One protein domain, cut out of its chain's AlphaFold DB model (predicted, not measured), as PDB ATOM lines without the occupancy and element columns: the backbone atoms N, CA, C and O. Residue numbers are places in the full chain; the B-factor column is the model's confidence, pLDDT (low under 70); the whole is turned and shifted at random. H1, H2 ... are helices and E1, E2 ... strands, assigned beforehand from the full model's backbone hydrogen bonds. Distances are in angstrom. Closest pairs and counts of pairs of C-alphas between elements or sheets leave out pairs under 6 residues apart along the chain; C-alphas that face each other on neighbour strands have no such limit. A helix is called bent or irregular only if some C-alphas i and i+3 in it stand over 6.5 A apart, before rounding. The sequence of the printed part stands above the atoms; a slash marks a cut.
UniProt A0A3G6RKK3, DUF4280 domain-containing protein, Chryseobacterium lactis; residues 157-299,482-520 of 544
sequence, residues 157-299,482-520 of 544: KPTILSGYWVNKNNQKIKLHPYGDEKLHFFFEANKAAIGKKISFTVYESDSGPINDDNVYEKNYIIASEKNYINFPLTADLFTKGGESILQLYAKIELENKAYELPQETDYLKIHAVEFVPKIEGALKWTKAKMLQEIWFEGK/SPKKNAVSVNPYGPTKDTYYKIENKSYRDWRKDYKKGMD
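AT A GLANCE: This is residues 157 to 299 and 482 to 520 of the 544 residues of the protein "DUF4280 domain-containing protein" of Chryseobacterium lactis (UniProt A0A3G6RKK3). A strongly twisted sandwich of two antiparallel sheets makes the long body, and a smaller head with helices H1, H2 and H3 and the short strands E9 and E10 sits at one end of it. The larger, branched sheet E3 E4 E6 E7 E8 faces the sheet E1 E2 E5, the strands crossed at 38 degrees. The printed part has 182 residues, with ten named strands and three named helices in the order E1 to E8, H1, H2, E9, E10, H3, and its class is mixed, helices and strands. It is compact, with a radius of gyration of the C-alphas of 17.9 A, yet elongated, spanning 56 by 35 by 27 A.

HOW THE PARTS SIT: E6, residues 245 to 254, has E3, residues 197 to 204, on one side and E7, residues 257 to 261, and E8, residues 268 to 271, on the other side. E4, residues 213 to 221, forms a hairpin with E3. Within hydrogen-bond range are N 251 and O 201 of E6 and E3 at 2.8 A, N 252 and O 259 of the hairpin E6 and E7 at 2.9 A, N 246 and O 270 of E6 and E8 at 2.8 A, and N 200 and O 218 of E3 and E4 at 2.9 A. The second sheet runs E1, residues 160 to 166, E2, residues 182 to 189, and E5, residues 226 to 232, with N 164 and O 186 at 2.9 A and N 185 and O 229 at 2.8 A. The facing parts of the two sheets are 9.0 A centre to centre; the closest C-alphas of E1 and E7, Gly 163 and Leu 261, are 5.3 A apart. H1, residues 272 to 282, and H2, residues 286 to 297, touch as a helical hairpin at a shallow tilt of 31 degrees, opposite ways, their closest C-alphas, Pro 277 and Lys 289, 4.7 A apart. H3, residues 505 to 515, only grazes the branched sheet with its residues 507 to 514; it only just touches H1, with 3 pairs of C-alphas within 8 A, the closest being Val 273 and Ser 507 at 6.2 A. E9, residues 487 to 489, and E10, residues 501 to 504, pair with no named strand; their closest C-alphas to H1 are Ala 487 to Ile 279, 6.3 A, and Ile 503 to Val 273, 6.5 A. Every O i to N i+4 pair is within hydrogen-bond range in H2 and H3, and 4 of 7 in H1.

IN THESE COORDINATES: E6 runs 29.7 A from C-alpha 245 at (259.331, 206.501, 225.051) to C-alpha 254 at (279.234, 216.680, 244.585). E4 is 23.8 A long, E3 23.2 A, E2 22.8 A and E5 20.7 A. H2 measures 16.5 A; H1 is irregular, with C-alphas 274 and 277 7.1 A apart. H3 ends with C-alpha 515 at (248.295, 206.991, 231.686).

THE WHOLE: The C-alphas farthest apart, Lys 157 and Lys 287, are 57.5 A apart. Residues 300 to 481 are not printed, and C-alphas 299 and 482 are 26.1 A apart across the cut. The links E1 to E2, E5 to E6 and E9 to E10 are long. The mean pLDDT of the printed part is 90.6; residues 207 to 211, 240 to 242 and 492 to 497 are under 70.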
ATOM      1  N   LYS A 157     281.021 213.291 255.457       88.88
ATOM      2  CA  LYS A 157     281.311 213.785 254.110       88.88
ATOM      3  C   LYS A 157     280.005 214.263 253.453       88.88
ATOM      4  O   LYS A 157     279.003 213.540 253.548       88.88
ATOM      5  N   PRO A 158     279.998 215.421 252.770       94.00
ATOM      6  CA  PRO A 158     278.869 215.865 251.957       94.00
ATOM      7  C   PRO A 158     278.381 214.740 251.044       94.00
ATOM      8  O   PRO A 158     279.156 214.191 250.263       94.00
ATOM      9  N   THR A 159     277.118 214.342 251.186       94.88
ATOM     10  CA  THR A 159     276.577 213.160 250.509       94.88
ATOM     11  C   THR A 159     275.142 213.388 250.053       94.88
ATOM     12  O   THR A 159     274.308 213.869 250.821       94.88
ATOM     13  N   ILE A 160     274.839 212.976 248.818       96.69
ATOM     14  CA  ILE A 160     273.464 212.814 248.332       96.69
ATOM     15  C   ILE A 160     272.931 211.456 248.803       96.69
ATOM     16  O   ILE A 160     273.576 210.427 248.603       96.69
ATOM     17  N   LEU A 161     271.774 211.465 249.463       94.62
ATOM     18  CA  LEU A 161     271.159 210.300 250.100       94.62
ATOM     19  C   LEU A 161     270.170 209.595 249.169       94.62
ATOM     20  O   LEU A 161     270.133 208.370 249.111       94.62
ATOM     21  N   SER A 162     269.358 210.366 248.447       96.25
ATOM     22  CA  SER A 162     268.374 209.845 247.499       96.25
ATOM     23  C   SER A 162     267.983 210.910 246.480       96.25
ATOM     24  O   SER A 162     268.177 212.101 246.716       96.25
ATOM     25  N   GLY A 163     267.407 210.489 245.357       96.81
ATOM     26  CA  GLY A 163     266.804 211.390 244.383       96.81
ATOM     27  C   GLY A 163     265.783 210.666 243.523       96.81
ATOM     28  O   GLY A 163     265.916 209.465 243.285       96.81
ATOM     29  N   TYR A 164     264.730 211.372 243.129       98.00
ATOM     30  CA  TYR A 164     263.657 210.840 242.300       98.00
ATOM     31  C   TYR A 164     262.847 211.959 241.646       98.00
ATOM     32  O   TYR A 164     262.793 213.095 242.121       98.00
ATOM     33  N   TRP A 165     262.165 211.606 240.563       98.31
ATOM     34  CA  TRP A 165     261.254 212.495 239.862       98.31
ATOM     35  C   TRP A 165     259.972 212.729 240.657       98.31
ATOM     36  O   TRP A 165     259.417 211.812 241.274       98.31
ATOM     37  N   VAL A 166     259.490 213.967 240.633       97.62
ATOM     38  CA  VAL A 166     258.230 214.375 241.260       97.62
ATOM     39  C   VAL A 166     257.354 215.120 240.257       97.62
ATOM     40  O   VAL A 166     257.827 215.557 239.216       97.62
ATOM     41  N   ASN A 167     256.059 215.246 240.532       96.12
ATOM     42  CA  ASN A 167     255.197 216.173 239.796       96.12
ATOM     43  C   ASN A 167     255.232 217.577 240.426       96.12
ATOM     44  O   ASN A 167     255.813 217.777 241.496       96.12
ATOM     45  N   LYS A 168     254.528 218.544 239.823       94.62
ATOM     46  CA  LYS A 168     254.368 219.907 240.366       94.62
ATOM     47  C   LYS A 168     253.803 219.998 241.794       94.62
ATOM     48  O   LYS A 168     253.952 221.027 242.443       94.62
ATOM     49  N   ASN A 169     253.166 218.931 242.286       94.94
ATOM     50  CA  ASN A 169     252.638 218.816 243.649       94.94
ATOM     51  C   ASN A 169     253.598 218.058 244.590       94.94
ATOM     52  O   ASN A 169     253.189 217.642 245.674       94.94
ATOM     53  N   ASN A 170     254.857 217.857 244.185       93.94
ATOM     54  CA  ASN A 170     255.907 217.146 244.921       93.94
ATOM     55  C   ASN A 170     255.607 215.663 245.213       93.94
ATOM     56  O   ASN A 170     256.172 215.084 246.141       93.94
ATOM     57  N   GLN A 171     254.730 215.026 244.436       96.44
ATOM     58  CA  GLN A 171     254.451 213.593 244.557       96.44
ATOM     59  C   GLN A 171     255.433 212.811 243.683       96.44
ATOM     60  O   GLN A 171     255.619 213.187 242.527       96.44
ATOM     61  N   LYS A 172     256.037 211.732 244.206       96.38
ATOM     62  CA  LYS A 172     256.941 210.859 243.434       96.38
ATOM     63  C   LYS A 172     256.211 210.288 242.215       96.38
ATOM     64  O   LYS A 172     255.111 209.753 242.352       96.38
ATOM     65  N   ILE A 173     256.841 210.374 241.048       97.12
ATOM     66  CA  ILE A 173     256.315 209.871 239.775       97.12
ATOM     67  C   ILE A 173     257.379 209.065 239.032       97.12
ATOM     68  O   ILE A 173     258.571 209.213 239.275       97.12
ATOM     69  N   LYS A 174     256.920 208.230 238.100       96.00
ATOM     70  CA  LYS A 174     257.755 207.576 237.078       96.00
ATOM     71  C   LYS A 174     257.261 207.852 235.657       96.00
ATOM     72  O   LYS A 174     257.789 207.310 234.697       96.00
ATOM     73  N   LEU A 175     256.209 208.653 235.535       96.12
ATOM     74  CA  LEU A 175     255.540 208.973 234.286       96.12
ATOM     75  C   LEU A 175     255.272 210.472 234.283       96.12
ATOM     76  O   LEU A 175     254.697 210.989 235.247       96.12
ATOM     77  N   HIS A 176     255.731 211.157 233.242       95.56
ATOM     78  CA  HIS A 176     255.554 212.595 233.103       95.56
ATOM     79  C   HIS A 176     254.061 212.950 233.038       95.56
ATOM     80  O   HIS A 176     253.349 212.352 232.236       95.56
ATOM     81  N   PRO A 177     253.536 213.877 233.862       94.62
ATOM     82  CA  PRO A 177     252.127 214.247 233.791       94.62
ATOM     83  C   PRO A 177     251.810 214.963 232.470       94.62
ATOM     84  O   PRO A 177     252.360 216.022 232.191       94.62
ATOM     85  N   TYR A 178     250.872 214.421 231.689       93.44
ATOM     86  CA  TYR A 178     250.452 215.029 230.423       93.44
ATOM     87  C   TYR A 178     250.019 216.491 230.607       93.44
ATOM     88  O   TYR A 178     249.184 216.792 231.469       93.44
ATOM     89  N   GLY A 179     250.580 217.380 229.787       89.56
ATOM     90  CA  GLY A 179     250.331 218.822 229.826       89.56
ATOM     91  C   GLY A 179     251.151 219.599 230.862       89.56
ATOM     92  O   GLY A 179     250.969 220.810 230.970       89.56
ATOM     93  N   ASP A 180     252.036 218.952 231.630       92.94
ATOM     94  CA  ASP A 180     253.044 219.683 232.402       92.94
ATOM     95  C   ASP A 180     254.152 220.183 231.459       92.94
ATOM     96  O   ASP A 180     254.625 219.471 230.577       92.94
ATOM     97  N   GLU A 181     254.543 221.445 231.610       92.50
ATOM     98  CA  GLU A 181     255.562 222.084 230.764       92.50
ATOM     99  C   GLU A 181     256.939 222.089 231.439       92.50
ATOM    100  O   GLU A 181     257.901 222.674 230.928       92.50
ATOM    101  N   LYS A 182     257.042 221.476 232.622       95.19
ATOM    102  CA  LYS A 182     258.264 221.407 233.415       95.19
ATOM    103  C   LYS A 182     258.512 220.000 233.923       95.19
ATOM    104  O   LYS A 182     257.603 219.261 234.282       95.19
ATOM    105  N   LEU A 183     259.791 219.675 234.034       96.75
ATOM    106  CA  LEU A 183     260.259 218.503 234.753       96.75
ATOM    107  C   LEU A 183     260.652 218.910 236.170       96.75
ATOM    108  O   LEU A 183     261.196 219.999 236.386       96.75
ATOM    109  N   HIS A 184     260.374 218.037 237.138       97.31
ATOM    110  CA  HIS A 184     260.657 218.286 238.547       97.31
ATOM    111  C   HIS A 184     261.432 217.119 239.156       97.31
ATOM    112  O   HIS A 184     261.005 215.965 239.096       97.31
ATOM    113  N   PHE A 185     262.557 217.430 239.789       98.19
ATOM    114  CA  PHE A 185     263.424 216.463 240.442       98.19
ATOM    115  C   PHE A 185     263.600 216.821 241.911       98.19
ATOM    116  O   PHE A 185     263.847 217.977 242.264       98.19
ATOM    117  N   PHE A 186     263.485 215.821 242.771       98.19
ATOM    118  CA  PHE A 186     263.720 215.944 244.197       98.19
ATOM    119  C   PHE A 186     264.976 215.172 244.583       98.19
ATOM    120  O   PHE A 186     265.188 214.065 244.089       98.19
ATOM    121  N   PHE A 187     265.771 215.716 245.502       98.06
ATOM    122  CA  PHE A 187     266.846 214.961 246.138       98.06
ATOM    123  C   PHE A 187     267.024 215.320 247.613       98.06
ATOM    124  O   PHE A 187     266.791 216.459 248.035       98.06
ATOM    125  N   GLU A 188     267.476 214.331 248.382       97.75
ATOM    126  CA  GLU A 188     267.879 214.490 249.776       97.75
ATOM    127  C   GLU A 188     269.397 214.473 249.894       97.75
ATOM    128  O   GLU A 188     270.073 213.654 249.270       97.75
ATOM    129  N   ALA A 189     269.932 215.360 250.722       96.62
ATOM    130  CA  ALA A 189     271.347 215.426 251.048       96.62
ATOM    131  C   ALA A 189     271.523 215.526 252.565       96.62
ATOM    132  O   ALA A 189     270.641 216.022 253.267       96.62
ATOM    133  N   ASN A 190     272.657 215.059 253.080       94.81
ATOM    134  CA  ASN A 190     272.958 215.220 254.499       94.81
ATOM    135  C   ASN A 190     273.310 216.678 254.846       94.81
ATOM    136  O   ASN A 190     273.634 217.493 253.980       94.81
ATOM    137  N   LYS A 191     273.292 217.010 256.142       93.69
ATOM    138  CA  LYS A 191     273.559 218.375 256.631       93.69
ATOM    139  C   LYS A 191     274.910 218.930 256.187       93.69
ATOM    140  O   LYS A 191     275.003 220.120 255.899       93.69
ATOM    141  N   ALA A 192     275.931 218.079 256.086       93.81
ATOM    142  CA  ALA A 192     277.265 218.477 255.642       93.81
ATOM    143  C   ALA A 192     277.304 218.988 254.190       93.81
ATOM    144  O   ALA A 192     278.211 219.732 253.820       93.81
ATOM    145  N   ALA A 193     276.323 218.614 253.363       95.38
ATOM    146  CA  ALA A 193     276.229 219.056 251.980       95.38
ATOM    147  C   ALA A 193     275.582 220.441 251.810       95.38
ATOM    148  O   ALA A 193     275.692 221.031 250.736       95.38
ATOM    149  N   ILE A 194     274.934 220.993 252.841       96.00
ATOM    150  CA  ILE A 194     274.270 222.302 252.761       96.00
ATOM    151  C   ILE A 194     275.301 223.403 252.464       96.00
ATOM    152  O   ILE A 194     276.367 223.471 253.071       96.00
ATOM    153  N   GLY A 195     274.983 224.271 251.504       95.19
ATOM    154  CA  GLY A 195     275.857 225.339 251.017       95.19
ATOM    155  C   GLY A 195     276.880 224.896 249.965       95.19
ATOM    156  O   GLY A 195     277.541 225.749 249.370       95.19
ATOM    157  N   LYS A 196     277.006 223.593 249.684       96.12
ATOM    158  CA  LYS A 196     277.883 223.083 248.621       96.12
ATOM    159  C   LYS A 196     277.232 223.248 247.249       96.12
ATOM    160  O   LYS A 196     276.008 223.207 247.104       96.12
ATOM    161  N   LYS A 197     278.077 223.428 246.233       97.56
ATOM    162  CA  LYS A 197     277.672 223.479 244.828       97.56
ATOM    163  C   LYS A 197     277.601 222.060 244.265       97.56
ATOM    164  O   LYS A 197     278.503 221.266 244.520       97.56
ATOM    165  N   ILE A 198     276.566 221.783 243.481       97.69
ATOM    166  CA  ILE A 198     276.423 220.553 242.698       97.69
ATOM    167  C   ILE A 198     276.351 220.874 241.208       97.69
ATOM    168  O   ILE A 198     275.794 221.914 240.837       97.69
ATOM    169  N   SER A 199     276.861 219.966 240.376       97.69
ATOM    170  CA  SER A 199     276.429 219.872 238.978       97.69
ATOM    171  C   SER A 199     275.238 218.922 238.910       97.69
ATOM    172  O   SER A 199     275.295 217.829 239.473       97.69
ATOM    173  N   PHE A 200     274.144 219.358 238.293       97.50
ATOM    174  CA  PHE A 200     272.961 218.543 238.049       97.50
ATOM    175  C   PHE A 200     272.803 218.366 236.544       97.50
ATOM    176  O   PHE A 200     272.561 219.346 235.830       97.50
ATOM    177  N   THR A 201     272.904 217.122 236.098       95.38
ATOM    178  CA  THR A 201     272.781 216.736 234.694       95.38
ATOM    179  C   THR A 201     271.633 215.750 234.544       95.38
ATOM    180  O   THR A 201     271.463 214.882 235.394       95.38
ATOM    181  N   VAL A 202     270.836 215.870 233.487       94.25
ATOM    182  CA  VAL A 202     269.790 214.902 233.138       94.25
ATOM    183  C   VAL A 202     270.210 214.190 231.875       94.25
ATOM    184  O   VAL A 202     270.639 214.830 230.913       94.25
ATOM    185  N   TYR A 203     270.058 212.877 231.911       91.50
ATOM    186  CA  TYR A 203     270.376 211.986 230.820       91.50
ATOM    187  C   TYR A 203     269.115 211.316 230.297       91.50
ATOM    188  O   TYR A 203     268.228 210.958 231.080       91.50
ATOM    189  N   GLU A 204     269.047 211.162 228.981       89.44
ATOM    190  CA  GLU A 204     268.126 210.247 228.319       89.44
ATOM    191  C   GLU A 204     268.841 208.914 228.086       89.44
ATOM    192  O   GLU A 204     269.966 208.887 227.587       89.44
ATOM    193  N   SER A 205     268.229 207.839 228.582       87.00
ATOM    194  CA  SER A 205     268.811 206.500 228.585       87.00
ATOM    195  C   SER A 205     268.693 205.862 227.205       87.00
ATOM    196  O   SER A 205     267.579 205.651 226.728       87.00
ATOM    197  N   ASP A 206     269.826 205.470 226.626       74.94
ATOM    198  CA  ASP A 206     269.888 204.808 225.321       74.94
ATOM    199  C   ASP A 206     269.957 203.273 225.469       74.94
ATOM    200  O   ASP A 206     270.733 202.727 226.258       74.94
ATOM    201  N   SER A 207     269.220 202.529 224.638       59.44
ATOM    202  CA  SER A 207     269.403 201.074 224.523       59.44
ATOM    203  C   SER A 207     270.650 200.739 223.681       59.44
ATOM    204  O   SER A 207     270.558 200.612 222.457       59.44
ATOM    205  N   GLY A 208     271.828 200.538 224.290       53.56
ATOM    206  CA  GLY A 208     273.010 200.009 223.582       53.56
ATOM    207  C   GLY A 208     274.377 200.490 224.097       53.56
ATOM    208  O   GLY A 208     274.465 201.047 225.181       53.56
ATOM    209  N   PRO A 209     275.480 200.280 223.343       38.97
ATOM    210  CA  PRO A 209     276.844 200.657 223.750       38.97
ATOM    211  C   PRO A 209     277.163 202.156 223.559       38.97
ATOM    212  O   PRO A 209     278.334 202.532 223.493       38.97
ATOM    213  N   ILE A 210     276.144 202.999 223.379       54.78
ATOM    214  CA  ILE A 210     276.282 204.439 223.135       54.78
ATOM    215  C   ILE A 210     276.130 205.161 224.478       54.78
ATOM    216  O   ILE A 210     275.330 204.747 225.306       54.78
ATOM    217  N   ASN A 211     276.912 206.221 224.699       67.81
ATOM    218  CA  ASN A 211     276.752 207.062 225.884       67.81
ATOM    219  C   ASN A 211     275.383 207.758 225.856       67.81
ATOM    220  O   ASN A 211     275.058 208.394 224.845       67.81
ATOM    221  N   ASP A 212     274.668 207.682 226.979       80.69
ATOM    222  CA  ASP A 212     273.414 208.391 227.236       80.69
ATOM    223  C   ASP A 212     273.522 209.891 226.917       80.69
ATOM    224  O   ASP A 212     274.562 210.534 227.131       80.69
ATOM    225  N   ASP A 213     272.428 210.468 226.425       82.25
ATOM    226  CA  ASP A 213     272.391 211.857 225.977       82.25
ATOM    227  C   ASP A 213     272.214 212.829 227.140       82.25
ATOM    228  O   ASP A 213     271.205 212.798 227.836       82.25
ATOM    229  N   ASN A 214     273.152 213.767 227.309       88.12
ATOM    230  CA  ASN A 214     272.956 214.917 228.192       88.12
ATOM    231  C   ASN A 214     271.928 215.866 227.564       88.12
ATOM    232  O   ASN A 214     272.215 216.555 226.581       88.12
ATOM    233  N   VAL A 215     270.748 215.913 228.168       88.44
ATOM    234  CA  VAL A 215     269.612 216.717 227.703       88.44
ATOM    235  C   VAL A 215     269.384 217.973 228.548       88.44
ATOM    236  O   VAL A 215     268.603 218.851 228.176       88.44
ATOM    237  N   TYR A 216     270.055 218.082 229.696       92.25
ATOM    238  CA  TYR A 216     270.000 219.255 230.562       92.25
ATOM    239  C   TYR A 216     271.179 219.267 231.529       92.25
ATOM    240  O   TYR A 216     271.417 218.281 232.215       92.25
ATOM    241  N   GLU A 217     271.835 220.415 231.690       94.12
ATOM    242  CA  GLU A 217     272.892 220.587 232.682       94.12
ATOM    243  C   GLU A 217     272.825 221.965 233.332       94.12
ATOM    244  O   GLU A 217     272.740 223.000 232.658       94.12
ATOM    245  N   LYS A 218     272.864 222.000 234.667       96.38
ATOM    246  CA  LYS A 218     272.940 223.252 235.417       96.38
ATOM    247  C   LYS A 218     273.545 223.052 236.799       96.38
ATOM    248  O   LYS A 218     273.353 222.040 237.460       96.38
ATOM    249  N   ASN A 219     274.230 224.088 237.272       97.31
ATOM    250  CA  ASN A 219     274.769 224.127 238.622       97.31
ATOM    251  C   ASN A 219     273.749 224.657 239.639       97.31
ATOM    252  O   ASN A 219     273.097 225.675 239.388       97.31
ATOM    253  N   TYR A 220     273.699 224.036 240.817       96.88
ATOM    254  CA  TYR A 220     272.848 224.445 241.940       96.88
ATOM    255  C   TYR A 220     273.639 224.510 243.249       96.88
ATOM    256  O   TYR A 220     274.729 223.955 243.357       96.88
ATOM    257  N   ILE A 221     273.081 225.193 244.250       96.81
ATOM    258  CA  ILE A 221     273.578 225.181 245.631       96.81
ATOM    259  C   ILE A 221     272.579 224.387 246.467       96.81
ATOM    260  O   ILE A 221     271.374 224.628 246.375       96.81
ATOM    261  N   ILE A 222     273.071 223.454 247.280       97.19
ATOM    262  CA  ILE A 222     272.240 222.685 248.212       97.19
ATOM    263  C   ILE A 222     271.749 223.638 249.302       97.19
ATOM    264  O   ILE A 222     272.529 224.094 250.138       97.19
ATOM    265  N   ALA A 223     270.461 223.970 249.277       93.38
ATOM    266  CA  ALA A 223     269.879 224.966 250.172       93.38
ATOM    267  C   ALA A 223     269.408 224.358 251.501       93.38
ATOM    268  O   ALA A 223     269.390 225.040 252.523       93.38
ATOM    269  N   SER A 224     269.015 223.083 251.494       96.19
ATOM    270  CA  SER A 224     268.588 222.362 252.697       96.19
ATOM    271  C   SER A 224     268.825 220.854 252.551       96.19
ATOM    272  O   SER A 224     269.338 220.410 251.528       96.19
ATOM    273  N   GLU A 225     268.441 220.048 253.545       96.69
ATOM    274  CA  GLU A 225     268.477 218.578 253.436       96.69
ATOM    275  C   GLU A 225     267.533 218.056 252.335       96.69
ATOM    276  O   GLU A 225     267.765 216.983 251.791       96.69
ATOM    277  N   LYS A 226     266.495 218.822 251.971       97.81
ATOM    278  CA  LYS A 226     265.499 218.487 250.942       97.81
ATOM    279  C   LYS A 226     265.496 219.536 249.841       97.81
ATOM    280  O   LYS A 226     265.213 220.707 250.091       97.81
ATOM    281  N   ASN A 227     265.785 219.133 248.613       97.62
ATOM    282  CA  ASN A 227     265.947 220.064 247.501       97.62
ATOM    283  C   ASN A 227     265.017 219.699 246.350       97.62
ATOM    284  O   ASN A 227     264.764 218.526 246.084       97.62
ATOM    285  N   TYR A 228     264.540 220.732 245.662       97.12
ATOM    286  CA  TYR A 228     263.648 220.614 244.516       97.12
ATOM    287  C   TYR A 228     264.235 221.409 243.356       97.12
ATOM    288  O   TYR A 228     264.427 222.622 243.452       97.12
ATOM    289  N   ILE A 229     264.505 220.720 242.258       96.94
ATOM    290  CA  ILE A 229     264.942 221.300 240.993       96.94
ATOM    291  C   ILE A 229     263.769 221.216 240.023       96.94
ATOM    292  O   ILE A 229     263.090 220.196 239.945       96.94
ATOM    293  N   ASN A 230     263.515 222.291 239.282       95.50
ATOM    294  CA  ASN A 230     262.588 222.265 238.158       95.50
ATOM    295  C   ASN A 230     263.175 223.008 236.966       95.50
ATOM    296  O   ASN A 230     263.876 224.010 237.131       95.50
ATOM    297  N   PHE A 231     262.879 222.513 235.772       95.12
ATOM    298  CA  PHE A 231     263.345 223.091 234.520       95.12
ATOM    299  C   PHE A 231     262.330 222.828 233.398       95.12
ATOM    300  O   PHE A 231     261.516 221.912 233.522       95.12
ATOM    301  N   PRO A 232     262.313 223.650 232.333       93.56
ATOM    302  CA  PRO A 232     261.340 223.495 231.255       93.56
ATOM    303  C   PRO A 232     261.515 222.175 230.492       93.56
ATOM    304  O   PRO A 232     262.640 221.761 230.215       93.56
ATOM    305  N   LEU A 233     260.398 221.564 230.102       91.44
ATOM    306  CA  LEU A 233     260.332 220.459 229.147       91.44
ATOM    307  C   LEU A 233     260.503 221.031 227.734       91.44
ATOM    308  O   LEU A 233     259.561 221.551 227.130       91.44
ATOM    309  N   THR A 234     261.735 221.016 227.228       84.62
ATOM    310  CA  THR A 234     262.080 221.634 225.940       84.62
ATOM    311  C   THR A 234     262.254 220.609 224.825       84.62
ATOM    312  O   THR A 234     262.418 219.414 225.052       84.62
ATOM    313  N   ALA A 235     262.256 221.114 223.593       78.38
ATOM    314  CA  ALA A 235     262.595 220.361 222.391       78.38
ATOM    315  C   ALA A 235     264.008 219.736 222.430       78.38
ATOM    316  O   ALA A 235     264.268 218.795 221.686       78.38
ATOM    317  N   ASP A 236     264.912 220.232 223.279       78.00
ATOM    318  CA  ASP A 236     266.284 219.725 223.376       78.00
ATOM    319  C   ASP A 236     266.380 218.375 224.088       78.00
ATOM    320  O   ASP A 236     267.388 217.699 223.946       78.00
ATOM    321  N   LEU A 237     265.307 217.933 224.750       80.56
ATOM    322  CA  LEU A 237     265.180 216.563 225.259       80.56
ATOM    323  C   LEU A 237     265.036 215.524 224.127       80.56
ATOM    324  O   LEU A 237     265.068 214.330 224.389       80.56
ATOM    325  N   PHE A 238     264.863 215.967 222.875       80.69
ATOM    326  CA  PHE A 238     264.544 215.131 221.716       80.69
ATOM    327  C   PHE A 238     265.688 215.133 220.682       80.69
ATOM    328  O   PHE A 238     265.543 215.656 219.570       80.69
ATOM    329  N   THR A 239     266.861 214.614 221.060       71.81
ATOM    330  CA  THR A 239     268.129 214.736 220.307       71.81
ATOM    331  C   THR A 239     268.371 213.634 219.284       71.81
ATOM    332  O   THR A 239     268.620 213.957 218.120       71.81
ATOM    333  N   LYS A 240     268.268 212.359 219.664       67.94
ATOM    334  CA  LYS A 240     268.633 211.231 218.785       67.94
ATOM    335  C   LYS A 240     267.464 210.584 218.043       67.94
ATOM    336  O   LYS A 240     267.669 209.971 216.999       67.94
ATOM    337  N   GLY A 241     266.223 210.790 218.488       63.50
ATOM    338  CA  GLY A 241     265.086 210.072 217.904       63.50
ATOM    339  C   GLY A 241     265.191 208.553 218.111       63.50
ATOM    340  O   GLY A 241     266.083 208.065 218.793       63.50
ATOM    341  N   GLY A 242     264.277 207.785 217.520       69.25
ATOM    342  CA  GLY A 242     264.275 206.319 217.642       69.25
ATOM    343  C   GLY A 242     263.227 205.790 218.620       69.25
ATOM    344  O   GLY A 242     262.136 205.422 218.179       69.25
ATOM    345  N   GLU A 243     263.536 205.722 219.919       73.50
ATOM    346  CA  GLU A 243     262.607 205.185 220.924       73.50
ATOM    347  C   GLU A 243     261.451 206.149 221.207       73.50
ATOM    348  O   GLU A 243     261.640 207.271 221.657       73.50
ATOM    349  N   SER A 244     260.211 205.709 220.976       83.19
ATOM    350  CA  SER A 244     259.017 206.548 221.192       83.19
ATOM    351  C   SER A 244     258.684 206.823 222.669       83.19
ATOM    352  O   SER A 244     257.723 207.541 222.948       83.19
ATOM    353  N   ILE A 245     259.465 206.280 223.609       90.69
ATOM    354  CA  ILE A 245     259.331 206.501 225.051       90.69
ATOM    355  C   ILE A 245     260.713 206.838 225.608       90.69
ATOM    356  O   ILE A 245     261.543 205.949 225.760       90.69
ATOM    357  N   LEU A 246     260.929 208.104 225.951       89.69
ATOM    358  CA  LEU A 246     262.153 208.564 226.596       89.69
ATOM    359  C   LEU A 246     262.177 208.068 228.041       89.69
ATOM    360  O   LEU A 246     261.140 208.071 228.720       89.69
ATOM    361  N   GLN A 247     263.363 207.715 228.528       91.88
ATOM    362  CA  GLN A 247     263.592 207.363 229.927       91.88
ATOM    363  C   GLN A 247     264.665 208.269 230.518       91.88
ATOM    364  O   GLN A 247     265.817 208.220 230.102       91.88
ATOM    365  N   LEU A 248     264.283 209.110 231.481       93.62
ATOM    366  CA  LEU A 248     265.180 210.115 232.044       93.62
ATOM    367  C   LEU A 248     265.675 209.747 233.443       93.62
ATOM    368  O   LEU A 248     264.892 209.375 234.329       93.62
ATOM    369  N   TYR A 249     266.961 209.988 233.673       95.12
ATOM    370  CA  TYR A 249     267.594 209.951 234.989       95.12
ATOM    371  C   TYR A 249     268.470 211.178 235.206       95.12
ATOM    372  O   TYR A 249     268.781 211.916 234.275       95.12
ATOM    373  N   ALA A 250     268.829 211.441 236.456       96.44
ATOM    374  CA  ALA A 250     269.683 212.552 236.824       96.44
ATOM    375  C   ALA A 250     271.013 212.056 237.387       96.44
ATOM    376  O   ALA A 250     271.067 211.112 238.172       96.44
ATOM    377  N   LYS A 251     272.083 212.763 237.047       96.69
ATOM    378  CA  LYS A 251     273.396 212.642 237.659       96.69
ATOM    379  C   LYS A 251     273.671 213.895 238.478       96.69
ATOM    380  O   LYS A 251     273.634 215.010 237.957       96.69
ATOM    381  N   ILE A 252     273.950 213.715 239.764       97.56
ATOM    382  CA  ILE A 252     274.374 214.790 240.664       97.56
ATOM    383  C   ILE A 252     275.856 214.608 240.964       97.56
ATOM    384  O   ILE A 252     276.251 213.560 241.465       97.56
ATOM    385  N   GLU A 253     276.675 215.619 240.691       97.25
ATOM    386  CA  GLU A 253     278.091 215.628 241.065       97.25
ATOM    387  C   GLU A 253     278.326 216.550 242.266       97.25
ATOM    388  O   GLU A 253     278.010 217.740 242.222       97.25
ATOM    389  N   LEU A 254     278.897 215.993 243.337       95.94
ATOM    390  CA  LEU A 254     279.234 216.680 244.585       95.94
ATOM    391  C   LEU A 254     280.647 216.271 245.022       95.94
ATOM    392  O   LEU A 254     280.905 215.090 245.228       95.94
ATOM    393  N   GLU A 255     281.557 217.240 245.169       90.56
ATOM    394  CA  GLU A 255     282.939 217.032 245.651       90.56
ATOM    395  C   GLU A 255     283.667 215.838 244.984       90.56
ATOM    396  O   GLU A 255     284.301 215.021 245.650       90.56
ATOM    397  N   ASN A 256     283.581 215.749 243.649       86.56
ATOM    398  CA  ASN A 256     284.157 214.687 242.803       86.56
ATOM    399  C   ASN A 256     283.498 213.301 242.929       86.56
ATOM    400  O   ASN A 256     284.042 212.316 242.430       86.56
ATOM    401  N   LYS A 257     282.326 213.204 243.564       94.06
ATOM    402  CA  LYS A 257     281.498 211.995 243.578       94.06
ATOM    403  C   LYS A 257     280.237 212.205 242.743       94.06
ATOM    404  O   LYS A 257     279.511 213.175 242.949       94.06
ATOM    405  N   ALA A 258     279.976 211.275 241.826       94.12
ATOM    406  CA  ALA A 258     278.767 211.239 241.013       94.12
ATOM    407  C   ALA A 258     277.702 210.329 241.642       94.12
ATOM    408  O   ALA A 258     278.021 209.276 242.199       94.12
ATOM    409  N   TYR A 259     276.444 210.743 241.534       94.56
ATOM    410  CA  TYR A 259     275.269 210.022 242.006       94.56
ATOM    411  C   TYR A 259     274.257 209.935 240.867       94.56
ATOM    412  O   TYR A 259     273.693 210.958 240.486       94.56
ATOM    413  N   GLU A 260     274.021 208.736 240.347       94.94
ATOM    414  CA  GLU A 260     272.988 208.468 239.341       94.94
ATOM    415  C   GLU A 260     271.688 208.077 240.042       94.94
ATOM    416  O   GLU A 260     271.653 207.173 240.884       94.94
ATOM    417  N   LEU A 261     270.638 208.851 239.782       93.75
ATOM    418  CA  LEU A 261     269.397 208.845 240.539       93.75
ATOM    419  C   LEU A 261     268.198 209.118 239.614       93.75
ATOM    420  O   LEU A 261     268.247 210.036 238.798       93.75
ATOM    421  N   PRO A 262     267.060 208.436 239.803       92.88
ATOM    422  CA  PRO A 262     266.877 207.272 240.669       92.88
ATOM    423  C   PRO A 262     267.529 206.012 240.056       92.88
ATOM    424  O   PRO A 262     268.248 206.104 239.072       92.88
ATOM    425  N   GLN A 263     267.302 204.831 240.640       81.69
ATOM    426  CA  GLN A 263     267.694 203.555 240.015       81.69
ATOM    427  C   GLN A 263     266.984 203.367 238.657       81.69
ATOM    428  O   GLN A 263     265.890 203.895 238.476       81.69
ATOM    429  N   GLU A 264     267.542 202.557 237.752       80.12
ATOM    430  CA  GLU A 264     267.029 202.332 236.380       80.12
ATOM    431  C   GLU A 264     265.519 202.029 236.316       80.12
ATOM    432  O   GLU A 264     264.761 202.617 235.548       80.12
ATOM    433  N   THR A 265     265.024 201.200 237.236       83.25
ATOM    434  CA  THR A 265     263.592 200.837 237.337       83.25
ATOM    435  C   THR A 265     262.653 201.980 237.773       83.25
ATOM    436  O   THR A 265     261.425 201.810 237.835       83.25
ATOM    437  N   ASP A 266     263.209 203.144 238.095       91.75
ATOM    438  CA  ASP A 266     262.528 204.342 238.581       91.75
ATOM    439  C   ASP A 266     262.699 205.549 237.629       91.75
ATOM    440  O   ASP A 266     262.248 206.644 237.980       91.75
ATOM    441  N   TYR A 267     263.313 205.381 236.449       94.94
ATOM    442  CA  TYR A 267     263.475 206.461 235.464       94.94
ATOM    443  C   TYR A 267     262.131 207.092 235.076       94.94
ATOM    444  O   TYR A 267     261.080 206.438 235.071       94.94
ATOM    445  N   LEU A 268     262.156 208.388 234.762       96.12
ATOM    446  CA  LEU A 268     260.964 209.106 234.319       96.12
ATOM    447  C   LEU A 268     260.679 208.771 232.864       96.12
ATOM    448  O   LEU A 268     261.475 209.091 231.987       96.12
ATOM    449  N   LYS A 269     259.509 208.192 232.615       94.94
ATOM    450  CA  LYS A 269     259.022 207.921 231.269       94.94
ATOM    451  C   LYS A 269     258.307 209.130 230.689       94.94
ATOM    452  O   LYS A 269     257.428 209.698 231.345       94.94
ATOM    453  N   ILE A 270     258.647 209.466 229.449       94.06
ATOM    454  CA  ILE A 270     257.969 210.488 228.647       94.06
ATOM    455  C   ILE A 270     257.664 209.890 227.278       94.06
ATOM    456  O   ILE A 270     258.562 209.499 226.540       94.06
ATOM    457  N   HIS A 271     256.387 209.798 226.932       94.50
ATOM    458  CA  HIS A 271     255.966 209.225 225.657       94.50
ATOM    459  C   HIS A 271     255.998 210.299 224.569       94.50
ATOM    460  O   HIS A 271     255.234 211.257 224.632       94.50
ATOM    461  N   ALA A 272     256.813 210.126 223.528       92.81
ATOM    462  CA  ALA A 272     256.962 211.100 222.440       92.81
ATOM    463  C   ALA A 272     255.635 211.416 221.719       92.81
ATOM    464  O   ALA A 272     255.451 212.523 221.213       92.81
ATOM    465  N   VAL A 273     254.686 210.469 221.715       95.12
ATOM    466  CA  VAL A 273     253.352 210.650 221.119       95.12
ATOM    467  C   VAL A 273     252.575 211.807 221.753       95.12
ATOM    468  O   VAL A 273     251.784 212.454 221.074       95.12
ATOM    469  N   GLU A 274     252.840 212.142 223.019       95.19
ATOM    470  CA  GLU A 274     252.126 213.216 223.718       95.19
ATOM    471  C   GLU A 274     252.419 214.617 223.148       95.19
ATOM    472  O   GLU A 274     251.682 215.567 223.412       95.19
ATOM    473  N   PHE A 275     253.462 214.742 222.318       94.31
ATOM    474  CA  PHE A 275     253.843 215.984 221.643       94.31
ATOM    475  C   PHE A 275     253.208 216.153 220.258       94.31
ATOM    476  O   PHE A 275     253.318 217.240 219.687       94.31
ATOM    477  N   VAL A 276     252.518 215.138 219.723       95.94
ATOM    478  CA  VAL A 276     251.828 215.223 218.423       95.94
ATOM    479  C   VAL A 276     250.894 216.445 218.336       95.94
ATOM    480  O   VAL A 276     251.080 217.230 217.404       95.94
ATOM    481  N   PRO A 277     250.011 216.741 219.320       96.88
ATOM    482  CA  PRO A 277     249.141 217.923 219.253       96.88
ATOM    483  C   PRO A 277     249.913 219.249 219.169       96.88
ATOM    484  O   PRO A 277     249.491 220.203 218.510       96.88
ATOM    485  N   LYS A 278     251.070 219.334 219.841       94.75
ATOM    486  CA  LYS A 278     251.931 220.525 219.809       94.75
ATOM    487  C   LYS A 278     252.549 220.713 218.423       94.75
ATOM    488  O   LYS A 278     252.573 221.839 217.921       94.75
ATOM    489  N   ILE A 279     253.014 219.626 217.809       95.88
ATOM    490  CA  ILE A 279     253.580 219.631 216.455       95.88
ATOM    491  C   ILE A 279     252.501 220.010 215.436       95.88
ATOM    492  O   ILE A 279     252.712 220.918 214.635       95.88
ATOM    493  N   GLU A 280     251.321 219.398 215.509       97.75
ATOM    494  CA  GLU A 280     250.169 219.738 214.664       97.75
ATOM    495  C   GLU A 280     249.779 221.216 214.803       97.75
ATOM    496  O   GLU A 280     249.558 221.902 213.804       97.75
ATOM    497  N   GLY A 281     249.798 221.753 216.026       97.50
ATOM    498  CA  GLY A 281     249.594 223.179 216.275       97.50
ATOM    499  C   GLY A 281     250.616 224.071 215.562       97.50
ATOM    500  O   GLY A 281     250.234 225.068 214.947       97.50
ATOM    501  N   ALA A 282     251.898 223.705 215.589       96.75
ATOM    502  CA  ALA A 282     252.949 224.429 214.873       96.75
ATOM    503  C   ALA A 282     252.798 224.329 213.341       96.75
ATOM    504  O   ALA A 282     253.067 225.301 212.631       96.75
ATOM    505  N   LEU A 283     252.292 223.199 212.841       97.06
ATOM    506  CA  LEU A 283     251.950 222.981 211.430       97.06
ATOM    507  C   LEU A 283     250.618 223.634 211.015       97.06
ATOM    508  O   LEU A 283     250.263 223.609 209.835       97.06
ATOM    509  N   LYS A 284     249.894 224.254 211.959       97.69
ATOM    510  CA  LYS A 284     248.548 224.833 211.788       97.69
ATOM    511  C   LYS A 284     247.470 223.804 211.427       97.69
ATOM    512  O   LYS A 284     246.434 224.168 210.866       97.69
ATOM    513  N   TRP A 285     247.684 222.538 211.777       97.88
ATOM    514  CA  TRP A 285     246.709 221.464 211.618       97.88
ATOM    515  C   TRP A 285     245.685 221.539 212.746       97.88
ATOM    516  O   TRP A 285     245.823 220.935 213.808       97.88
ATOM    517  N   THR A 286     244.694 222.402 212.550       97.94
ATOM    518  CA  THR A 286     243.784 222.820 213.616       97.94
ATOM    519  C   THR A 286     242.790 221.715 213.960       97.94
ATOM    520  O   THR A 286     242.440 221.555 215.130       97.94
ATOM    521  N   LYS A 287     242.323 220.955 212.962       98.19
ATOM    522  CA  LYS A 287     241.357 219.871 213.177       98.19
ATOM    523  C   LYS A 287     242.024 218.621 213.734       98.19
ATOM    524  O   LYS A 287     241.488 218.075 214.695       98.19
ATOM    525  N   ALA A 288     243.196 218.249 213.229       98.06
ATOM    526  CA  ALA A 288     243.971 217.128 213.747       98.06
ATOM    527  C   ALA A 288     244.311 217.351 215.227       98.06
ATOM    528  O   ALA A 288     243.897 216.561 216.075       98.06
ATOM    529  N   LYS A 289     244.884 218.523 215.550       98.31
ATOM    530  CA  LYS A 289     245.220 218.910 216.927       98.31
ATOM    531  C   LYS A 289     244.030 218.786 217.870       98.31
ATOM    532  O   LYS A 289     244.146 218.192 218.938       98.31
ATOM    533  N   MET A 290     242.888 219.345 217.475       98.12
ATOM    534  CA  MET A 290     241.669 219.311 218.284       98.12
ATOM    535  C   MET A 290     241.228 217.869 218.585       98.12
ATOM    536  O   MET A 290     240.832 217.573 219.710       98.12
ATOM    537  N   LEU A 291     241.283 216.966 217.601       98.25
ATOM    538  CA  LEU A 291     240.915 215.564 217.813       98.25
ATOM    539  C   LEU A 291     241.928 214.824 218.689       98.25
ATOM    540  O   LEU A 291     241.513 214.047 219.551       98.25
ATOM    541  N   GLN A 292     243.224 215.110 218.539       97.88
ATOM    542  CA  GLN A 292     244.251 214.557 219.420       97.88
ATOM    543  C   GLN A 292     244.060 215.007 220.870       97.88
ATOM    544  O   GLN A 292     244.112 214.183 221.778       97.88
ATOM    545  N   GLU A 293     243.796 216.294 221.112       97.62
ATOM    546  CA  GLU A 293     243.531 216.820 222.459       97.62
ATOM    547  C   GLU A 293     242.325 216.111 223.097       97.62
ATOM    548  O   GLU A 293     242.423 215.618 224.221       97.62
ATOM    549  N   ILE A 294     241.225 215.936 222.350       97.38
ATOM    550  CA  ILE A 294     240.059 215.159 222.808       97.38
ATOM    551  C   ILE A 294     240.449 213.716 223.151       97.38
ATOM    552  O   ILE A 294     239.957 213.162 224.141       97.38
ATOM    553  N   TRP A 295     241.314 213.097 222.343       98.06
ATOM    554  CA  TRP A 295     241.787 211.741 222.583       98.06
ATOM    555  C   TRP A 295     242.602 211.662 223.883       98.06
ATOM    556  O   TRP A 295     242.246 210.867 224.758       98.06
ATOM    557  N   PHE A 296     243.626 212.508 224.060       98.00
ATOM    558  CA  PHE A 296     244.519 212.506 225.233       98.00
ATOM    559  C   PHE A 296     243.804 212.904 226.535       98.00
ATOM    560  O   PHE A 296     244.109 212.373 227.608       98.00
ATOM    561  N   GLU A 297     242.832 213.813 226.475       96.50
ATOM    562  CA  GLU A 297     242.043 214.225 227.644       96.50
ATOM    563  C   GLU A 297     240.996 213.183 228.057       96.50
ATOM    564  O   GLU A 297     240.595 213.123 229.228       96.50
ATOM    565  N   GLY A 298     240.559 212.353 227.110       96.19
ATOM    566  CA  GLY A 298     239.531 211.347 227.318       96.19
ATOM    567  C   GLY A 298     239.936 210.227 228.283       96.19
ATOM    568  O   GLY A 298     241.111 209.907 228.480       96.19
ATOM    569  N   LYS A 299     238.929 209.593 228.895       96.38
ATOM    570  CA  LYS A 299     239.127 208.378 229.705       96.38
ATOM    571  C   LYS A 299     239.572 207.218 228.812       96.38
ATOM    572  O   LYS A 299     239.162 207.155 227.660       96.38
ATOM    573  N   SER A 482     258.802 214.976 214.916       91.00
ATOM    574  CA  SER A 482     259.898 215.658 215.607       91.00
ATOM    575  C   SER A 482     259.380 216.818 216.457       91.00
ATOM    576  O   SER A 482     259.068 217.882 215.907       91.00
ATOM    577  N   PRO A 483     259.362 216.678 217.798       90.50
ATOM    578  CA  PRO A 483     259.096 217.797 218.702       90.50
ATOM    579  C   PRO A 483     260.118 218.928 218.549       90.50
ATOM    580  O   PRO A 483     259.791 220.095 218.750       90.50
ATOM    581  N   LYS A 484     261.358 218.594 218.160       89.19
ATOM    582  CA  LYS A 484     262.439 219.566 217.981       89.19
ATOM    583  C   LYS A 484     262.295 220.401 216.717       89.19
ATOM    584  O   LYS A 484     262.508 221.610 216.755       89.19
ATOM    585  N   LYS A 485     261.914 219.775 215.603       90.75
ATOM    586  CA  LYS A 485     261.712 220.466 214.320       90.75
ATOM    587  C   LYS A 485     260.291 220.998 214.145       90.75
ATOM    588  O   LYS A 485     260.061 221.746 213.201       90.75
ATOM    589  N   ASN A 486     259.360 220.628 215.031       92.75
ATOM    590  CA  ASN A 486     257.922 220.842 214.851       92.75
ATOM    591  C   ASN A 486     257.457 220.365 213.467       92.75
ATOM    592  O   ASN A 486     256.787 221.087 212.731       92.75
ATOM    593  N   ALA A 487     257.878 219.158 213.100       92.06
ATOM    594  CA  ALA A 487     257.678 218.611 211.767       92.06
ATOM    595  C   ALA A 487     257.289 217.135 211.826       92.06
ATOM    596  O   ALA A 487     257.625 216.425 212.777       92.06
ATOM    597  N   VAL A 488     256.627 216.683 210.768       90.75
ATOM    598  CA  VAL A 488     256.320 215.280 210.508       90.75
ATOM    599  C   VAL A 488     256.848 214.907 209.132       90.75
ATOM    600  O   VAL A 488     256.850 215.720 208.206       90.75
ATOM    601  N   SER A 489     257.316 213.675 209.002       87.31
ATOM    602  CA  SER A 489     257.743 213.101 207.735       87.31
ATOM    603  C   SER A 489     257.252 211.666 207.619       87.31
ATOM    604  O   SER A 489     256.957 211.018 208.620       87.31
ATOM    605  N   VAL A 490     257.157 211.168 206.392       80.12
ATOM    606  CA  VAL A 490     256.973 209.741 206.134       80.12
ATOM    607  C   VAL A 490     258.243 209.267 205.458       80.12
ATOM    608  O   VAL A 490     258.512 209.661 204.323       80.12
ATOM    609  N   ASN A 491     259.041 208.466 206.163       72.88
ATOM    610  CA  ASN A 491     260.246 207.879 205.595       72.88
ATOM    611  C   ASN A 491     260.077 206.361 205.420       72.88
ATOM    612  O   ASN A 491     260.020 205.635 206.417       72.88
ATOM    613  N   PRO A 492     260.065 205.845 204.175       61.91
ATOM    614  CA  PRO A 492     260.012 204.405 203.914       61.91
ATOM    615  C   PRO A 492     261.143 203.595 204.550       61.91
ATOM    616  O   PRO A 492     260.991 202.390 204.736       61.91
ATOM    617  N   TYR A 493     262.276 204.229 204.855       62.56
ATOM    618  CA  TYR A 493     263.471 203.574 205.382       62.56
ATOM    619  C   TYR A 493     263.636 203.736 206.907       62.56
ATOM    620  O   TYR A 493     264.680 203.376 207.449       62.56
ATOM    621  N   GLY A 494     262.609 204.246 207.599       60.03
ATOM    622  CA  GLY A 494     262.641 204.588 209.025       60.03
ATOM    623  C   GLY A 494     263.124 206.022 209.275       60.03
ATOM    624  O   GLY A 494     263.606 206.672 208.347       60.03
ATOM    625  N   PRO A 495     263.007 206.550 210.503       60.62
ATOM    626  CA  PRO A 495     263.336 207.944 210.789       60.62
ATOM    627  C   PRO A 495     264.773 208.269 210.351       60.62
ATOM    628  O   PRO A 495     265.717 207.542 210.671       60.62
ATOM    629  N   THR A 496     264.962 209.371 209.611       57.59
ATOM    630  CA  THR A 496     266.309 209.928 209.405       57.59
ATOM    631  C   THR A 496     266.848 210.283 210.788       57.59
ATOM    632  O   THR A 496     266.199 211.063 211.481       57.59
ATOM    633  N   LYS A 497     267.971 209.675 211.184       56.81
ATOM    634  CA  LYS A 497     268.452 209.448 212.563       56.81
ATOM    635  C   LYS A 497     268.670 210.662 213.494       56.81
ATOM    636  O   LYS A 497     269.267 210.495 214.542       56.81
ATOM    637  N   ASP A 498     268.144 211.841 213.180       70.50
ATOM    638  CA  ASP A 498     268.259 213.020 214.033       70.50
ATOM    639  C   ASP A 498     266.868 213.575 214.365       70.50
ATOM    640  O   ASP A 498     266.178 214.126 213.494       70.50
ATOM    641  N   THR A 499     266.488 213.515 215.648       79.06
ATOM    642  CA  THR A 499     265.349 214.231 216.276       79.06
ATOM    643  C   THR A 499     263.927 213.777 215.903       79.06
ATOM    644  O   THR A 499     262.963 214.436 216.301       79.06
ATOM    645  N   TYR A 500     263.773 212.696 215.131       87.69
ATOM    646  CA  TYR A 500     262.475 212.153 214.710       87.69
ATOM    647  C   TYR A 500     262.119 210.858 215.452       87.69
ATOM    648  O   TYR A 500     262.943 209.952 215.589       87.69
ATOM    649  N   TYR A 501     260.863 210.754 215.876       88.19
ATOM    650  CA  TYR A 501     260.305 209.626 216.613       88.19
ATOM    651  C   TYR A 501     259.271 208.923 215.758       88.19
ATOM    652  O   TYR A 501     258.310 209.542 215.297       88.19
ATOM    653  N   LYS A 502     259.458 207.619 215.573       88.62
ATOM    654  CA  LYS A 502     258.487 206.784 214.881       88.62
ATOM    655  C   LYS A 502     257.229 206.681 215.739       88.62
ATOM    656  O   LYS A 502     257.281 206.130 216.839       88.62
ATOM    657  N   ILE A 503     256.113 207.202 215.237       90.56
ATOM    658  CA  ILE A 503     254.813 207.094 215.893       90.56
ATOM    659  C   ILE A 503     253.983 206.047 215.163       90.56
ATOM    660  O   ILE A 503     253.847 206.053 213.939       90.56
ATOM    661  N   GLU A 504     253.424 205.129 215.939       91.12
ATOM    662  CA  GLU A 504     252.542 204.074 215.455       91.12
ATOM    663  C   GLU A 504     251.295 204.007 216.333       91.12
ATOM    664  O   GLU A 504     251.276 204.534 217.450       91.12
ATOM    665  N   ASN A 505     250.285 203.250 215.907       93.31
ATOM    666  CA  ASN A 505     249.140 202.945 216.771       93.31
ATOM    667  C   ASN A 505     249.578 202.333 218.114       93.31
ATOM    668  O   ASN A 505     248.944 202.547 219.147       93.31
ATOM    669  N   LYS A 506     250.706 201.606 218.128       93.69
ATOM    670  CA  LYS A 506     251.305 201.084 219.361       93.69
ATOM    671  C   LYS A 506     251.688 202.201 220.340       93.69
ATOM    672  O   LYS A 506     251.415 202.039 221.524       93.69
ATOM    673  N   SER A 507     252.240 203.320 219.869       95.12
ATOM    674  CA  SER A 507     252.628 204.456 220.716       95.12
ATOM    675  C   SER A 507     251.424 205.016 221.484       95.12
ATOM    676  O   SER A 507     251.506 205.231 222.691       95.12
ATOM    677  N   TYR A 508     250.269 205.153 220.824       96.88
ATOM    678  CA  TYR A 508     249.015 205.556 221.475       96.88
ATOM    679  C   TYR A 508     248.510 204.508 222.474       96.88
ATOM    680  O   TYR A 508     248.079 204.850 223.573       96.88
ATOM    681  N   ARG A 509     248.579 203.212 222.142       95.81
ATOM    682  CA  ARG A 509     248.161 202.146 223.072       95.81
ATOM    683  C   ARG A 509     249.056 202.045 224.304       95.81
ATOM    684  O   ARG A 509     248.541 201.835 225.402       95.81
ATOM    685  N   ASP A 510     250.367 202.189 224.134       95.56
ATOM    686  CA  ASP A 510     251.322 202.210 225.243       95.56
ATOM    687  C   ASP A 510     251.045 203.417 226.148       95.56
ATOM    688  O   ASP A 510     250.943 203.254 227.365       95.56
ATOM    689  N   TRP A 511     250.816 204.597 225.558       97.12
ATOM    690  CA  TRP A 511     250.409 205.791 226.299       97.12
ATOM    691  C   TRP A 511     249.111 205.545 227.073       97.12
ATOM    692  O   TRP A 511     249.055 205.741 228.286       97.12
ATOM    693  N   ARG A 512     248.071 205.014 226.418       97.56
ATOM    694  CA  ARG A 512     246.794 204.701 227.076       97.56
ATOM    695  C   ARG A 512     246.977 203.775 228.272       97.56
ATOM    696  O   ARG A 512     246.428 204.024 229.349       97.56
ATOM    697  N   LYS A 513     247.768 202.717 228.088       96.00
ATOM    698  CA  LYS A 513     248.045 201.714 229.116       96.00
ATOM    699  C   LYS A 513     248.707 202.329 230.348       96.00
ATOM    700  O   LYS A 513     248.298 201.974 231.459       96.00
ATOM    701  N   ASP A 514     249.686 203.207 230.147       96.19
ATOM    702  CA  ASP A 514     250.469 203.836 231.215       96.19
ATOM    703  C   ASP A 514     249.685 204.956 231.920       96.19
ATOM    704  O   ASP A 514     249.669 205.018 233.151       96.19
ATOM    705  N   TYR A 515     248.985 205.805 231.162       96.06
ATOM    706  CA  TYR A 515     248.295 206.991 231.686       96.06
ATOM    707  C   TYR A 515     246.861 206.737 232.160       96.06
ATOM    708  O   TYR A 515     246.294 207.588 232.850       96.06
ATOM    709  N   LYS A 516     246.249 205.601 231.792       96.56
ATOM    710  CA  LYS A 516     244.819 205.311 232.043       96.56
ATOM    711  C   LYS A 516     243.884 206.387 231.482       96.56
ATOM    712  O   LYS A 516     242.831 206.703 232.039       96.56
ATOM    713  N   LYS A 517     244.291 206.932 230.340       96.94
ATOM    714  CA  LYS A 517     243.613 207.947 229.525       96.94
ATOM    715  C   LYS A 517     243.739 207.565 228.054       96.94
ATOM    716  O   LYS A 517     244.412 206.591 227.755       96.94
ATOM    717  N   GLY A 518     243.139 208.310 227.134       97.50
ATOM    718  CA  GLY A 518     243.251 208.022 225.702       97.50
ATOM    719  C   GLY A 518     241.988 207.344 225.207       97.50
ATOM    720  O   GLY A 518     241.802 206.142 225.429       97.50
ATOM    721  N   MET A 519     241.121 208.118 224.565       97.00
ATOM    722  CA  MET A 519     239.761 207.715 224.215       97.00
ATOM    723  C   MET A 519     239.595 207.588 222.705       97.00
ATOM    724  O   MET A 519     239.467 208.597 222.022       97.00
ATOM    725  N   ASP A 520     239.511 206.362 222.199       97.19
ATOM    726  CA  ASP A 520     239.086 206.123 220.817       97.19
ATOM    727  C   ASP A 520     237.602 206.495 220.654       97.19
ATOM    728  O   ASP A 520     236.792 206.174 221.531       97.19
TER     729      ASP A 520